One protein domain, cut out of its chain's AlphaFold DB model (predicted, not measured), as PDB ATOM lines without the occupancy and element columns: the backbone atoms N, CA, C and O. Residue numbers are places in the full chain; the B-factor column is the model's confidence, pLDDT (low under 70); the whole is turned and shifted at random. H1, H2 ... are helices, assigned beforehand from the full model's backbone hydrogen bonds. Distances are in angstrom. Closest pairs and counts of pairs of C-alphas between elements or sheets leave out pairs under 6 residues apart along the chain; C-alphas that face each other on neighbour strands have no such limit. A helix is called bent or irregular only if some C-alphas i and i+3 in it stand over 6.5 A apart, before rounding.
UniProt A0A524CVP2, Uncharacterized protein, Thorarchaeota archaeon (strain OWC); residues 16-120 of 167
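This is residues 16 to 120 of the 167 residues of an uncharacterized protein of Thorarchaeota archaeon (strain OWC) (UniProt A0A524CVP2). A long helical hairpin: H1 runs one way, H2 folds back beside its later part, and H3 continues along its earlier part, with a loop head of residues 16 to 40 at the end away from the turn. The 105 printed residues, with three named helices and no named strand, are all helix in class and form an extended rod of 64 by 24 by 23 A, radius of gyration of the C-alphas 19.9 A.

H1, residues 41 to 72, has a kink of 38 degrees near residue 48. Its residues 56 to 71 alone touch H2, residues 77 to 98, in a helical hairpin, opposite ways at a shallow tilt of 4 degrees; the closest C-alphas, of Pro 60 and Leu 91, are 5.6 A apart. Its residues 42 to 56 alone touch H3, residues 100 to 112, opposite ways at a shallow tilt of 30 degrees; the closest C-alphas, of Ala 46 and Gly 106, are 4.6 A apart. H2 and H3 meet only through their link. Every O i to N i+4 pair is within hydrogen-bond range in H3, 24 of 28 in H1 and 14 of 18 in H2.

H1 begins at C-alpha 41 (-35.740, 23.685, 14.299) and is 45.4 A long; H2 is 31.9 A. H3 ends at C-alpha 112 (-25.619, 20.429, 18.412). H1 and H2 are only just irregular: C-alphas 47 and 50 are 6.6 A apart, C-alphas 91 and 94 6.53 A.

The C-alphas farthest apart, of Ser 28 and Asp 76, are 64.0 A apart. The printed part has no cut, and both links are tight. Residues 27 to 29, 31 to 35 and 115 to 120 have pLDDT under 70.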
ATOM      1  N   VAL A  16     -44.501  33.550  31.004       73.69
ATOM      2  CA  VAL A  16     -43.159  33.398  30.420       73.69
ATOM      3  C   VAL A  16     -43.085  32.130  29.580       73.69
ATOM      4  O   VAL A  16     -42.732  31.045  30.047       73.69
ATOM      5  N   LEU A  17     -43.314  32.277  28.277       76.38
ATOM      6  CA  LEU A  17     -43.098  31.184  27.334       76.38
ATOM      7  C   LEU A  17     -41.606  30.819  27.254       76.38
ATOM      8  O   LEU A  17     -40.729  31.647  26.986       76.38
ATOM      9  N   ARG A  18     -41.314  29.531  27.467       81.50
ATOM     10  CA  ARG A  18     -39.967  28.948  27.390       81.50
ATOM     11  C   ARG A  18     -39.908  27.845  26.349       81.50
ATOM     12  O   ARG A  18     -40.877  27.124  26.116       81.50
ATOM     13  N   CYS A  19     -38.749  27.714  25.709       85.00
ATOM     14  CA  CYS A  19     -38.538  26.643  24.752       85.00
ATOM     15  C   CYS A  19     -38.662  25.305  25.485       85.00
ATOM     16  O   CYS A  19     -37.891  25.026  26.401       85.00
ATOM     17  N   LYS A  20     -39.574  24.440  25.049       85.12
ATOM     18  CA  LYS A  20     -39.847  23.148  25.691       85.12
ATOM     19  C   LYS A  20     -38.607  22.255  25.815       85.12
ATOM     20  O   LYS A  20     -38.524  21.435  26.724       85.12
ATOM     21  N   TRP A  21     -37.650  22.392  24.897       85.06
ATOM     22  CA  TRP A  21     -36.432  21.583  24.893       85.06
ATOM     23  C   TRP A  21     -35.275  22.219  25.678       85.06
ATOM     24  O   TRP A  21     -34.655  21.554  26.510       85.06
ATOM     25  N   CYS A  22     -34.951  23.489  25.406       83.75
ATOM     26  CA  CYS A  22     -33.772  24.148  25.983       83.75
ATOM     27  C   CYS A  22     -34.073  25.191  27.072       83.75
ATOM     28  O   CYS A  22     -33.157  25.770  27.644       83.75
ATOM     29  N   GLY A  23     -35.342  25.491  27.349       81.94
ATOM     30  CA  GLY A  23     -35.757  26.398  28.426       81.94
ATOM     31  C   GLY A  23     -35.373  27.863  28.246       81.94
ATOM     32  O   GLY A  23     -35.680  28.672  29.124       81.94
ATOM     33  N   THR A  24     -34.720  28.217  27.134       82.19
ATOM     34  CA  THR A  24     -34.458  29.606  26.753       82.19
ATOM     35  C   THR A  24     -35.781  30.358  26.754       82.19
ATOM     36  O   THR A  24     -36.794  29.807  26.322       82.19
ATOM     37  N   THR A  25     -35.774  31.576  27.284       79.12
ATOM     38  CA  THR A  25     -36.933  32.468  27.287       79.12
ATOM     39  C   THR A  25     -37.229  32.962  25.877       79.12
ATOM     40  O   THR A  25     -36.360  32.927  24.997       79.12
ATOM     41  N   GLU A  26     -38.467  33.386  25.652       72.75
ATOM     42  CA  GLU A  26     -38.899  33.894  24.356       72.75
ATOM     43  C   GLU A  26     -37.971  34.996  23.815       72.75
ATOM     44  O   GLU A  26     -37.583  35.917  24.534       72.75
ATOM     45  N   SER A  27     -37.591  34.885  22.539       67.94
ATOM     46  CA  SER A  27     -36.874  35.927  21.801       67.94
ATOM     47  C   SER A  27     -37.617  36.247  20.508       67.94
ATOM     48  O   SER A  27     -38.368  35.425  19.987       67.94
ATOM     49  N   SER A  28     -37.367  37.429  19.940       60.81
ATOM     50  CA  SER A  28     -37.981  37.869  18.678       60.81
ATOM     51  C   SER A  28     -37.702  36.944  17.484       60.81
ATOM     52  O   SER A  28     -38.406  37.011  16.485       60.81
ATOM     53  N   SER A  29     -36.691  36.077  17.582       63.81
ATOM     54  CA  SER A  29     -36.328  35.089  16.563       63.81
ATOM     55  C   SER A  29     -37.030  33.737  16.740       63.81
ATOM     56  O   SER A  29     -36.643  32.766  16.091       63.81
ATOM     57  N   TRP A  30     -37.986  33.622  17.663       73.31
ATOM     58  CA  TRP A  30     -38.714  32.376  17.870       73.31
ATOM     59  C   TRP A  30     -39.615  32.046  16.694       73.31
ATOM     60  O   TRP A  30     -40.301  32.900  16.136       73.31
ATOM     61  N   ILE A  31     -39.674  30.757  16.378       62.59
ATOM     62  CA  ILE A  31     -40.515  30.220  15.316       62.59
ATOM     63  C   ILE A  31     -41.965  30.102  15.831       62.59
ATOM     64  O   ILE A  31     -42.517  29.010  15.949       62.59
ATOM     65  N   ARG A  32     -42.582  31.235  16.200       61.75
ATOM     66  CA  ARG A  32     -43.974  31.291  16.689       61.75
ATOM     67  C   ARG A  32     -44.964  30.876  15.600       61.75
ATOM     68  O   ARG A  32     -45.927  30.166  15.879       61.75
ATOM     69  N   GLU A  33     -44.696  31.270  14.357       61.25
ATOM     70  CA  GLU A  33     -45.608  31.070  13.226       61.25
ATOM     71  C   GLU A  33     -45.669  29.614  12.724       61.25
ATOM     72  O   GLU A  33     -46.673  29.218  12.140       61.25
ATOM     73  N   GLU A  34     -44.668  28.770  13.014       63.12
ATOM     74  CA  GLU A  34     -44.687  27.344  12.621       63.12
ATOM     75  C   GLU A  34     -45.317  26.413  13.677       63.12
ATOM     76  O   GLU A  34     -45.268  25.184  13.540       63.12
ATOM     77  N   GLY A  35     -45.937  26.979  14.720       64.38
ATOM     78  CA  GLY A  35     -46.914  26.266  15.543       64.38
ATOM     79  C   GLY A  35     -46.350  25.385  16.661       64.38
ATOM     80  O   GLY A  35     -46.872  24.293  16.897       64.38
ATOM     81  N   GLY A  36     -45.320  25.823  17.394       78.38
ATOM     82  CA  GLY A  36     -44.991  25.130  18.640       78.38
ATOM     83  C   GLY A  36     -43.994  25.806  19.580       78.38
ATOM     84  O   GLY A  36     -43.394  26.819  19.236       78.38
ATOM     85  N   PRO A  37     -43.808  25.236  20.786       86.56
ATOM     86  CA  PRO A  37     -43.085  25.856  21.899       86.56
ATOM     87  C   PRO A  37     -41.561  25.695  21.772       86.56
ATOM     88  O   PRO A  37     -40.886  25.333  22.736       86.56
ATOM     89  N   TRP A  38     -40.994  25.869  20.578       88.56
ATOM     90  CA  TRP A  38     -39.570  25.636  20.323       88.56
ATOM     91  C   TRP A  38     -38.902  26.885  19.748       88.56
ATOM     92  O   TRP A  38     -39.411  27.503  18.821       88.56
ATOM     93  N   CYS A  39     -37.714  27.218  20.253       86.31
ATOM     94  CA  CYS A  39     -36.956  28.387  19.797       86.31
ATOM     95  C   CYS A  39     -36.210  28.168  18.470       86.31
ATOM     96  O   CYS A  39     -35.736  29.130  17.876       86.31
ATOM     97  N   SER A  40     -36.040  26.917  18.028       87.19
ATOM     98  CA  SER A  40     -35.335  26.578  16.789       87.19
ATOM     99  C   SER A  40     -35.764  25.215  16.235       87.19
ATOM    100  O   SER A  40     -36.314  24.370  16.960       87.19
ATOM    101  N   TYR A  41     -35.468  24.967  14.957       87.00
ATOM    102  CA  TYR A  41     -35.740  23.685  14.299       87.00
ATOM    103  C   TYR A  41     -34.964  22.523  14.941       87.00
ATOM    104  O   TYR A  41     -35.464  21.397  15.041       87.00
ATOM    105  N   GLU A  42     -33.755  22.785  15.438       88.38
ATOM    106  CA  GLU A  42     -32.939  21.822  16.172       88.38
ATOM    107  C   GLU A  42     -33.606  21.437  17.492       88.38
ATOM    108  O   GLU A  42     -33.685  20.250  17.808       88.38
ATOM    109  N   CYS A  43     -34.141  22.406  18.242       87.38
ATOM    110  CA  CYS A  43     -34.860  22.136  19.487       87.38
ATOM    111  C   CYS A  43     -36.126  21.305  19.241       87.38
ATOM    112  O   CYS A  43     -36.358  20.322  19.946       87.38
ATOM    113  N   ARG A  44     -36.890  21.630  18.192       89.94
ATOM    114  CA  ARG A  44     -38.052  20.837  17.761       89.94
ATOM    115  C   ARG A  44     -37.655  19.405  17.398       89.94
ATOM    116  O   ARG A  44     -38.249  18.444  17.885       89.94
ATOM    117  N   SER A  45     -36.619  19.243  16.579       90.12
ATOM    118  CA  SER A  45     -36.118  17.926  16.164       90.12
ATOM    119  C   SER A  45     -35.566  17.115  17.343       90.12
ATOM    120  O   SER A  45     -35.711  15.891  17.391       90.12
ATOM    121  N   ALA A  46     -34.942  17.782  18.315       89.62
ATOM    122  CA  ALA A  46     -34.392  17.156  19.509       89.62
ATOM    123  C   ALA A  46     -35.477  16.692  20.494       89.62
ATOM    124  O   ALA A  46     -35.328  15.607  21.072       89.62
ATOM    125  N   ASP A  47     -36.565  17.453  20.643       90.44
ATOM    126  CA  ASP A  47     -37.748  17.064  21.423       90.44
ATOM    127  C   ASP A  47     -38.439  15.847  20.791       90.44
ATOM    128  O   ASP A  47     -38.624  14.806  21.430       90.44
ATOM    129  N   LEU A  48     -38.687  15.909  19.477       90.81
ATOM    130  CA  LEU A  48     -39.341  14.832  18.727       90.81
ATOM    131  C   LEU A  48     -38.523  13.535  18.653       90.81
ATOM    132  O   LEU A  48     -39.094  12.475  18.398       90.81
ATOM    133  N   TYR A  49     -37.213  13.573  18.914       92.56
ATOM    134  CA  TYR A  49     -36.354  12.388  18.877       92.56
ATOM    135  C   TYR A  49     -36.868  11.248  19.767       92.56
ATOM    136  O   TYR A  49     -36.912  10.114  19.304       92.56
ATOM    137  N   ASN A  50     -37.265  11.519  21.019       88.81
ATOM    138  CA  ASN A  50     -37.732  10.454  21.921       88.81
ATOM    139  C   ASN A  50     -39.035   9.829  21.407       88.81
ATOM    140  O   ASN A  50     -39.188   8.611  21.452       88.81
ATOM    141  N   ARG A  51     -39.946  10.652  20.871       89.69
ATOM    142  CA  ARG A  51     -41.207  10.181  20.286       89.69
ATOM    143  C   ARG A  51     -40.959   9.323  19.048       89.69
ATOM    144  O   ARG A  51     -41.522   8.240  18.936       89.69
ATOM    145  N   ASN A  52     -40.078   9.774  18.157       91.12
ATOM    146  CA  ASN A  52     -39.724   9.044  16.940       91.12
ATOM    147  C   ASN A  52     -38.964   7.748  17.253       91.12
ATOM    148  O   ASN A  52     -39.205   6.737  16.604       91.12
ATOM    149  N   LEU A  53     -38.087   7.754  18.264       91.94
ATOM    150  CA  LEU A  53     -37.380   6.558  18.723       91.94
ATOM    151  C   LEU A  53     -38.354   5.535  19.321       91.94
ATOM    152  O   LEU A  53     -38.273   4.357  18.990       91.94
ATOM    153  N   CYS A  54     -39.296   5.989  20.153       93.44
ATOM    154  CA  CYS A  54     -40.347   5.134  20.697       93.44
ATOM    155  C   CYS A  54     -41.205   4.540  19.573       93.44
ATOM    156  O   CYS A  54     -41.398   3.332  19.531       93.44
ATOM    157  N   GLY A  55     -41.627   5.360  18.603       91.38
ATOM    158  CA  GLY A  55     -42.347   4.889  17.420       91.38
ATOM    159  C   GLY A  55     -41.557   3.859  16.611       91.38
ATOM    160  O   GLY A  55     -42.119   2.848  16.210       91.38
ATOM    161  N   LEU A  56     -40.249   4.069  16.420       92.94
ATOM    162  CA  LEU A  56     -39.382   3.156  15.668       92.94
ATOM    163  C   LEU A  56     -39.288   1.773  16.328       92.94
ATOM    164  O   LEU A  56     -39.199   0.771  15.628       92.94
ATOM    165  N   ILE A  57     -39.313   1.724  17.662       92.81
ATOM    166  CA  ILE A  57     -39.251   0.480  18.438       92.81
ATOM    167  C   ILE A  57     -40.638  -0.164  18.552       92.81
ATOM    168  O   ILE A  57     -40.775  -1.368  18.356       92.81
ATOM    169  N   ALA A  58     -41.674   0.619  18.851       93.94
ATOM    170  CA  ALA A  58     -43.021   0.114  19.099       93.94
ATOM    171  C   ALA A  58     -43.723  -0.356  17.817       93.94
ATOM    172  O   ALA A  58     -44.416  -1.370  17.841       93.94
ATOM    173  N   PHE A  59     -43.532   0.338  16.692       93.50
ATOM    174  CA  PHE A  59     -44.184   0.008  15.424       93.50
ATOM    175  C   PHE A  59     -43.950  -1.445  14.964       93.50
ATOM    176  O   PHE A  59     -44.941  -2.150  14.769       93.50
ATOM    177  N   PRO A  60     -42.706  -1.954  14.830       92.31
ATOM    178  CA  PRO A  60     -42.490  -3.335  14.398       92.31
ATOM    179  C   PRO A  60     -43.060  -4.351  15.393       92.31
ATOM    180  O   PRO A  60     -43.538  -5.395  14.966       92.31
ATOM    181  N   LEU A  61     -43.070  -4.043  16.695       93.75
ATOM    182  CA  LEU A  61     -43.664  -4.916  17.713       93.75
ATOM    183  C   LEU A  61     -45.185  -5.008  17.565       93.75
ATOM    184  O   LEU A  61     -45.739  -6.102  17.633       93.75
ATOM    185  N   ILE A  62     -45.855  -3.880  17.313       94.62
ATOM    186  CA  ILE A  62     -47.304  -3.836  17.083       94.62
ATOM    187  C   ILE A  62     -47.658  -4.586  15.796       94.62
ATOM    188  O   ILE A  62     -48.550  -5.431  15.806       94.62
ATOM    189  N   VAL A  63     -46.941  -4.325  14.698       93.00
ATOM    190  CA  VAL A  63     -47.182  -5.006  13.415       93.00
ATOM    191  C   VAL A  63     -46.926  -6.509  13.540       93.00
ATOM    192  O   VAL A  63     -47.723  -7.298  13.038       93.00
ATOM    193  N   LEU A  64     -45.866  -6.918  14.242       93.56
ATOM    194  CA  LEU A  64     -45.569  -8.325  14.504       93.56
ATOM    195  C   LEU A  64     -46.678  -8.991  15.325       93.56
ATOM    196  O   LEU A  64     -47.110 -10.082  14.969       93.56
ATOM    197  N   ALA A  65     -47.164  -8.340  16.384       94.94
ATOM    198  CA  ALA A  65     -48.254  -8.868  17.200       94.94
ATOM    199  C   ALA A  65     -49.532  -9.069  16.369       94.94
ATOM    200  O   ALA A  65     -50.101 -10.158  16.377       94.94
ATOM    201  N   VAL A  66     -49.933  -8.059  15.586       93.81
ATOM    202  CA  VAL A  66     -51.096  -8.150  14.684       93.81
ATOM    203  C   VAL A  66     -50.907  -9.259  13.649       93.81
ATOM    204  O   VAL A  66     -51.835 -10.025  13.387       93.81
ATOM    205  N   TRP A  67     -49.708  -9.379  13.074       92.75
ATOM    206  CA  TRP A  67     -49.405 -10.412  12.089       92.75
ATOM    207  C   TRP A  67     -49.490 -11.819  12.698       92.75
ATOM    208  O   TRP A  67     -50.169 -12.674  12.134       92.75
ATOM    209  N   VAL A  68     -48.900 -12.048  13.876       93.06
ATOM    210  CA  VAL A  68     -48.973 -13.335  14.591       93.06
ATOM    211  C   VAL A  68     -50.419 -13.693  14.938       93.06
ATOM    212  O   VAL A  68     -50.837 -14.821  14.683       93.06
ATOM    213  N   SER A  69     -51.203 -12.742  15.453       93.31
ATOM    214  CA  SER A  69     -52.629 -12.960  15.726       93.31
ATOM    215  C   SER A  69     -53.416 -13.307  14.462       93.31
ATOM    216  O   SER A  69     -54.293 -14.164  14.503       93.31
ATOM    217  N   SER A  70     -53.080 -12.699  13.321       91.44
ATOM    218  CA  SER A  70     -53.745 -12.994  12.045       91.44
ATOM    219  C   SER A  70     -53.396 -14.387  11.517       91.44
ATOM    220  O   SER A  70     -54.253 -15.068  10.961       91.44
ATOM    221  N   MET A  71     -52.156 -14.845  11.722       90.06
ATOM    222  CA  MET A  71     -51.712 -16.177  11.295       90.06
ATOM    223  C   MET A  71     -52.438 -17.302  12.038       90.06
ATOM    224  O   MET A  71     -52.656 -18.360  11.461       90.06
ATOM    225  N   GLN A  72     -52.849 -17.079  13.290       90.50
ATOM    226  CA  GLN A  72     -53.615 -18.064  14.066       90.50
ATOM    227  C   GLN A  72     -55.047 -18.258  13.552       90.50
ATOM    228  O   GLN A  72     -55.652 -19.290  13.822       90.50
ATOM    229  N   ALA A  73     -55.590 -17.278  12.825       90.75
ATOM    230  CA  ALA A  73     -56.942 -17.326  12.279       90.75
ATOM    231  C   ALA A  73     -57.008 -17.926  10.862       90.75
ATOM    232  O   ALA A  73     -58.101 -18.106  10.332       90.75
ATOM    233  N   MET A  74     -55.863 -18.200  10.226       90.75
ATOM    234  CA  MET A  74     -55.816 -18.746   8.869       90.75
ATOM    235  C   MET A  74     -55.652 -20.266   8.894       90.75
ATOM    236  O   MET A  74     -54.661 -20.780   9.406       90.75
ATOM    237  N   GLU A  75     -56.604 -20.974   8.288       91.12
ATOM    238  CA  GLU A  75     -56.563 -22.436   8.127       91.12
ATOM    239  C   GLU A  75     -55.760 -22.860   6.878       91.12
ATOM    240  O   GLU A  75     -55.191 -23.951   6.838       91.12
ATOM    241  N   ASP A  76     -55.635 -21.967   5.888       92.75
ATOM    242  CA  ASP A  76     -54.973 -22.229   4.608       92.75
ATOM    243  C   ASP A  76     -53.513 -21.732   4.568       92.75
ATOM    244  O   ASP A  76     -53.198 -20.552   4.761       92.75
ATOM    245  N   ILE A  77     -52.588 -22.637   4.228       89.25
ATOM    246  CA  ILE A  77     -51.145 -22.345   4.106       89.25
ATOM    247  C   ILE A  77     -50.832 -21.319   2.992       89.25
ATOM    248  O   ILE A  77     -50.028 -20.412   3.233       89.25
ATOM    249  N   PRO A  78     -51.423 -21.388   1.778       93.25
ATOM    250  CA  PRO A  78     -51.080 -20.463   0.693       93.25
ATOM    251  C   PRO A  78     -51.412 -18.999   1.011       93.25
ATOM    252  O   PRO A  78     -50.627 -18.105   0.684       93.25
ATOM    253  N   SER A  79     -52.539 -18.741   1.683       91.81
ATOM    254  CA  SER A  79     -52.929 -17.391   2.109       91.81
ATOM    255  C   SER A  79     -51.991 -16.841   3.180       91.81
ATOM    256  O   SER A  79     -51.620 -15.670   3.120       91.81
ATOM    257  N   ALA A  80     -51.534 -17.690   4.103       90.00
ATOM    258  CA  ALA A  80     -50.577 -17.307   5.133       90.00
ATOM    259  C   ALA A  80     -49.217 -16.890   4.541       90.00
ATOM    260  O   ALA A  80     -48.638 -15.867   4.930       90.00
ATOM    261  N   VAL A  81     -48.730 -17.631   3.541       91.75
ATOM    262  CA  VAL A  81     -47.499 -17.289   2.811       91.75
ATOM    263  C   VAL A  81     -47.666 -15.965   2.066       91.75
ATOM    264  O   VAL A  81     -46.824 -15.077   2.202       91.75
ATOM    265  N   ALA A  82     -48.768 -15.789   1.332       92.94
ATOM    266  CA  ALA A  82     -49.043 -14.547   0.615       92.94
ATOM    267  C   ALA A  82     -49.112 -13.340   1.567       92.94
ATOM    268  O   ALA A  82     -48.456 -12.326   1.319       92.94
ATOM    269  N   MET A  83     -49.830 -13.456   2.689       91.94
ATOM    270  CA  MET A  83     -49.917 -12.399   3.703       91.94
ATOM    271  C   MET A  83     -48.538 -12.032   4.261       91.94
ATOM    272  O   MET A  83     -48.221 -10.854   4.400       91.94
ATOM    273  N   THR A  84     -47.691 -13.025   4.525       91.38
ATOM    274  CA  THR A  84     -46.325 -12.806   5.022       91.38
ATOM    275  C   THR A  84     -45.498 -11.950   4.059       91.38
ATOM    276  O   THR A  84     -44.851 -10.990   4.483       91.38
ATOM    277  N   PHE A  85     -45.562 -12.242   2.756       94.00
ATOM    278  CA  PHE A  85     -44.869 -11.450   1.737       94.00
ATOM    279  C   PHE A  85     -45.356  -9.997   1.683       94.00
ATOM    280  O   PHE A  85     -44.539  -9.097   1.498       94.00
ATOM    281  N   TRP A  86     -46.652  -9.750   1.894       91.44
ATOM    282  CA  TRP A  86     -47.215  -8.395   1.937       91.44
ATOM    283  C   TRP A  86     -46.880  -7.629   3.222       91.44
ATOM    284  O   TRP A  86     -46.727  -6.407   3.191       91.44
ATOM    285  N   MET A  87     -46.732  -8.329   4.346       90.12
ATOM    286  CA  MET A  87     -46.441  -7.709   5.642       90.12
ATOM    287  C   MET A  87     -44.962  -7.346   5.815       90.12
ATOM    288  O   MET A  87     -44.648  -6.392   6.528       90.12
ATOM    289  N   LEU A  88     -44.041  -8.039   5.137       90.25
ATOM    290  CA  LEU A  88     -42.602  -7.754   5.215       90.25
ATOM    291  C   LEU A  88     -42.242  -6.300   4.827       90.25
ATOM    292  O   LEU A  88     -41.553  -5.628   5.600       90.25
ATOM    293  N   PRO A  89     -42.715  -5.754   3.687       91.44
ATOM    294  CA  PRO A  89     -42.484  -4.357   3.319       91.44
ATOM    295  C   PRO A  89     -43.062  -3.356   4.321       91.44
ATOM    296  O   PRO A  89     -42.470  -2.302   4.538       91.44
ATOM    297  N   LEU A  90     -44.190  -3.669   4.962       88.88
ATOM    298  CA  LEU A  90     -44.759  -2.824   6.014       88.88
ATOM    299  C   LEU A  90     -43.866  -2.817   7.256       88.88
ATOM    300  O   LEU A  90     -43.601  -1.753   7.812       88.88
ATOM    301  N   LEU A  91     -43.357  -3.985   7.650       90.12
ATOM    302  CA  LEU A  91     -42.549  -4.155   8.855       90.12
ATOM    303  C   LEU A  91     -41.166  -3.497   8.735       90.12
ATOM    304  O   LEU A  91     -40.681  -2.921   9.707       90.12
ATOM    305  N   PHE A  92     -40.552  -3.533   7.549       89.06
ATOM    306  CA  PHE A  92     -39.209  -2.982   7.326       89.06
ATOM    307  C   PHE A  92     -39.196  -1.655   6.564       89.06
ATOM    308  O   PHE A  92     -38.418  -0.761   6.897       89.06
ATOM    309  N   GLY A  93     -40.044  -1.496   5.551       89.81
ATOM    310  CA  GLY A  93     -40.034  -0.335   4.660       89.81
ATOM    311  C   GLY A  93     -40.610   0.923   5.303       89.81
ATOM    312  O   GLY A  93     -39.985   1.979   5.245       89.81
ATOM    313  N   CYS A  94     -41.769   0.818   5.960       87.94
ATOM    314  CA  CYS A  94     -42.440   1.968   6.576       87.94
ATOM    315  C   CYS A  94     -41.606   2.652   7.684       87.94
ATOM    316  O   CYS A  94     -41.370   3.861   7.596       87.94
ATOM    317  N   PRO A  95     -41.079   1.934   8.698       88.44
ATOM    318  CA  PRO A  95     -40.260   2.577   9.725       88.44
ATOM    319  C   PRO A  95     -38.942   3.131   9.162       88.44
ATOM    320  O   PRO A  95     -38.481   4.183   9.618       88.44
ATOM    321  N   ALA A  96     -38.362   2.481   8.145       88.62
ATOM    322  CA  ALA A  96     -37.138   2.946   7.496       88.62
ATOM    323  C   ALA A  96     -37.313   4.291   6.776       88.62
ATOM    324  O   ALA A  96     -36.411   5.124   6.823       88.62
ATOM    325  N   THR A  97     -38.459   4.535   6.139       89.38
ATOM    326  CA  THR A  97     -38.692   5.785   5.399       89.38
ATOM    327  C   THR A  97     -39.273   6.890   6.275       89.38
ATOM    328  O   THR A  97     -38.864   8.043   6.143       89.38
ATOM    329  N   CYS A  98     -40.176   6.568   7.203       89.38
ATOM    330  CA  CYS A  98     -40.882   7.582   7.990       89.38
ATOM    331  C   CYS A  98     -40.152   7.976   9.283       89.38
ATOM    332  O   CYS A  98     -40.178   9.144   9.672       89.38
ATOM    333  N   LEU A  99     -39.511   7.026   9.973       91.38
ATOM    334  CA  LEU A  99     -39.035   7.239  11.347       91.38
ATOM    335  C   LEU A  99     -37.513   7.388  11.428       91.38
ATOM    336  O   LEU A  99     -37.020   8.243  12.169       91.38
ATOM    337  N   VAL A 100     -36.755   6.619  10.639       91.81
ATOM    338  CA  VAL A 100     -35.280   6.673  10.650       91.81
ATOM    339  C   VAL A 100     -34.728   8.073  10.333       91.81
ATOM    340  O   VAL A 100     -33.876   8.533  11.102       91.81
ATOM    341  N   PRO A 101     -35.203   8.814   9.306       91.88
ATOM    342  CA  PRO A 101     -34.706  10.166   9.044       91.88
ATOM    343  C   PRO A 101     -34.929  11.111  10.232       91.88
ATOM    344  O   PRO A 101     -34.029  11.870  10.602       91.88
ATOM    345  N   GLY A 102     -36.089  11.005  10.890       88.56
ATOM    346  CA  GLY A 102     -36.428  11.781  12.081       88.56
ATOM    347  C   GLY A 102     -35.529  11.462  13.278       88.56
ATOM    348  O   GLY A 102     -35.087  12.372  13.978       88.56
ATOM    349  N   VAL A 103     -35.196  10.187  13.493       92.25
ATOM    350  CA  VAL A 103     -34.274   9.758  14.560       92.25
ATOM    351  C   VAL A 103     -32.845  10.234  14.281       92.25
ATOM    352  O   VAL A 103     -32.171  10.727  15.189       92.25
ATOM    353  N   ILE A 104     -32.366  10.145  13.035       92.94
ATOM    354  CA  ILE A 104     -31.021  10.611  12.659       92.94
ATOM    355  C   ILE A 104     -30.913  12.133  12.810       92.94
ATOM    356  O   ILE A 104     -29.967  12.616  13.439       92.94
ATOM    357  N   SER A 105     -31.890  12.874  12.276       91.94
ATOM    358  CA  SER A 105     -32.001  14.331  12.418       91.94
ATOM    359  C   SER A 105     -32.012  14.739  13.893       91.94
ATOM    360  O   SER A 105     -31.141  15.488  14.344       91.94
ATOM    361  N   GLY A 106     -32.913  14.149  14.684       89.88
ATOM    362  CA  GLY A 106     -33.035  14.440  16.109       89.88
ATOM    363  C   GLY A 106     -31.766  14.114  16.897       89.88
ATOM    364  O   GLY A 106     -31.382  14.867  17.791       89.88
ATOM    365  N   ARG A 107     -31.037  13.044  16.541       91.25
ATOM    366  CA  ARG A 107     -29.752  12.709  17.178       91.25
ATOM    367  C   ARG A 107     -28.684  13.760  16.893       91.25
ATOM    368  O   ARG A 107     -27.927  14.098  17.803       91.25
ATOM    369  N   LYS A 108     -28.594  14.248  15.651       92.19
ATOM    370  CA  LYS A 108     -27.659  15.321  15.278       92.19
ATOM    371  C   LYS A 108     -28.017  16.613  16.012       92.19
ATOM    372  O   LYS A 108     -27.149  17.186  16.664       92.19
ATOM    373  N   ALA A 109     -29.296  16.987  16.025       88.94
ATOM    374  CA  ALA A 109     -29.786  18.159  16.744       88.94
ATOM    375  C   ALA A 109     -29.487  18.093  18.255       88.94
ATOM    376  O   ALA A 109     -28.967  19.040  18.838       88.94
ATOM    377  N   ARG A 110     -29.685  16.930  18.891       86.25
ATOM    378  CA  ARG A 110     -29.347  16.706  20.310       86.25
ATOM    379  C   ARG A 110     -27.870  16.848  20.654       86.25
ATOM    380  O   ARG A 110     -27.561  17.023  21.834       86.25
ATOM    381  N   LYS A 111     -26.981  16.662  19.674       87.00
ATOM    382  CA  LYS A 111     -25.535  16.863  19.826       87.00
ATOM    383  C   LYS A 111     -25.134  18.316  19.574       87.00
ATOM    384  O   LYS A 111     -24.164  18.755  20.173       87.00
ATOM    385  N   ALA A 112     -25.855  19.018  18.700       84.38
ATOM    386  CA  ALA A 112     -25.619  20.429  18.412       84.38
ATOM    387  C   ALA A 112     -26.027  21.333  19.587       84.38
ATOM    388  O   ALA A 112     -25.336  22.300  19.886       84.38
ATOM    389  N   VAL A 113     -27.115  20.993  20.287       76.69
ATOM    390  CA  VAL A 113     -27.556  21.738  21.475       76.69
ATOM    391  C   VAL A 113     -26.699  21.344  22.693       76.69
ATOM    392  O   VAL A 113     -26.621  20.147  23.006       76.69
ATOM    393  N   PRO A 114     -26.079  22.307  23.406       71.69
ATOM    394  CA  PRO A 114     -25.277  22.032  24.595       71.69
ATOM    395  C   PRO A 114     -26.049  21.218  25.643       71.69
ATOM    396  O   PRO A 114     -27.236  21.421  25.874       71.69
ATOM    397  N   ARG A 115     -25.388  20.263  26.308       65.75
ATOM    398  CA  ARG A 115     -26.063  19.384  27.287       65.75
ATOM    399  C   ARG A 115     -26.622  20.136  28.499       65.75
ATOM    400  O   ARG A 115     -27.641  19.707  29.029       65.75
ATOM    401  N   HIS A 116     -25.961  21.216  28.908       65.12
ATOM    402  CA  HIS A 116     -26.318  22.030  30.073       65.12
ATOM    403  C   HIS A 116     -27.468  23.006  29.799       65.12
ATOM    404  O   HIS A 116     -28.070  23.498  30.739       65.12
ATOM    405  N   SER A 117     -27.825  23.250  28.533       67.06
ATOM    406  CA  SER A 117     -29.008  24.050  28.205       67.06
ATOM    407  C   SER A 117     -30.287  23.220  28.149       67.06
ATOM    408  O   SER A 117     -31.316  23.734  27.750       67.06
ATOM    409  N   ARG A 118     -30.269  21.924  28.492       69.88
ATOM    410  CA  ARG A 118     -31.492  21.110  28.488       69.88
ATOM    411  C   ARG A 118     -32.338  21.458  29.699       69.88
ATOM    412  O   ARG A 118     -31.925  21.214  30.831       69.88
ATOM    413  N   TRP A 119     -33.535  21.965  29.449       66.44
ATOM    414  CA  TRP A 119     -34.463  22.283  30.519       66.44
ATOM    415  C   TRP A 119     -34.975  20.990  31.151       66.44
ATOM    416  O   TRP A 119     -35.513  20.118  30.470       66.44
ATOM    417  N   LYS A 120     -34.760  20.842  32.458       68.81
ATOM    418  CA  LYS A 120     -35.203  19.674  33.238       68.81
ATOM    419  C   LYS A 120     -36.585  19.863  33.871       68.81
ATOM    420  O   LYS A 120     -36.959  19.055  34.710       68.81
TER     421      LYS A 120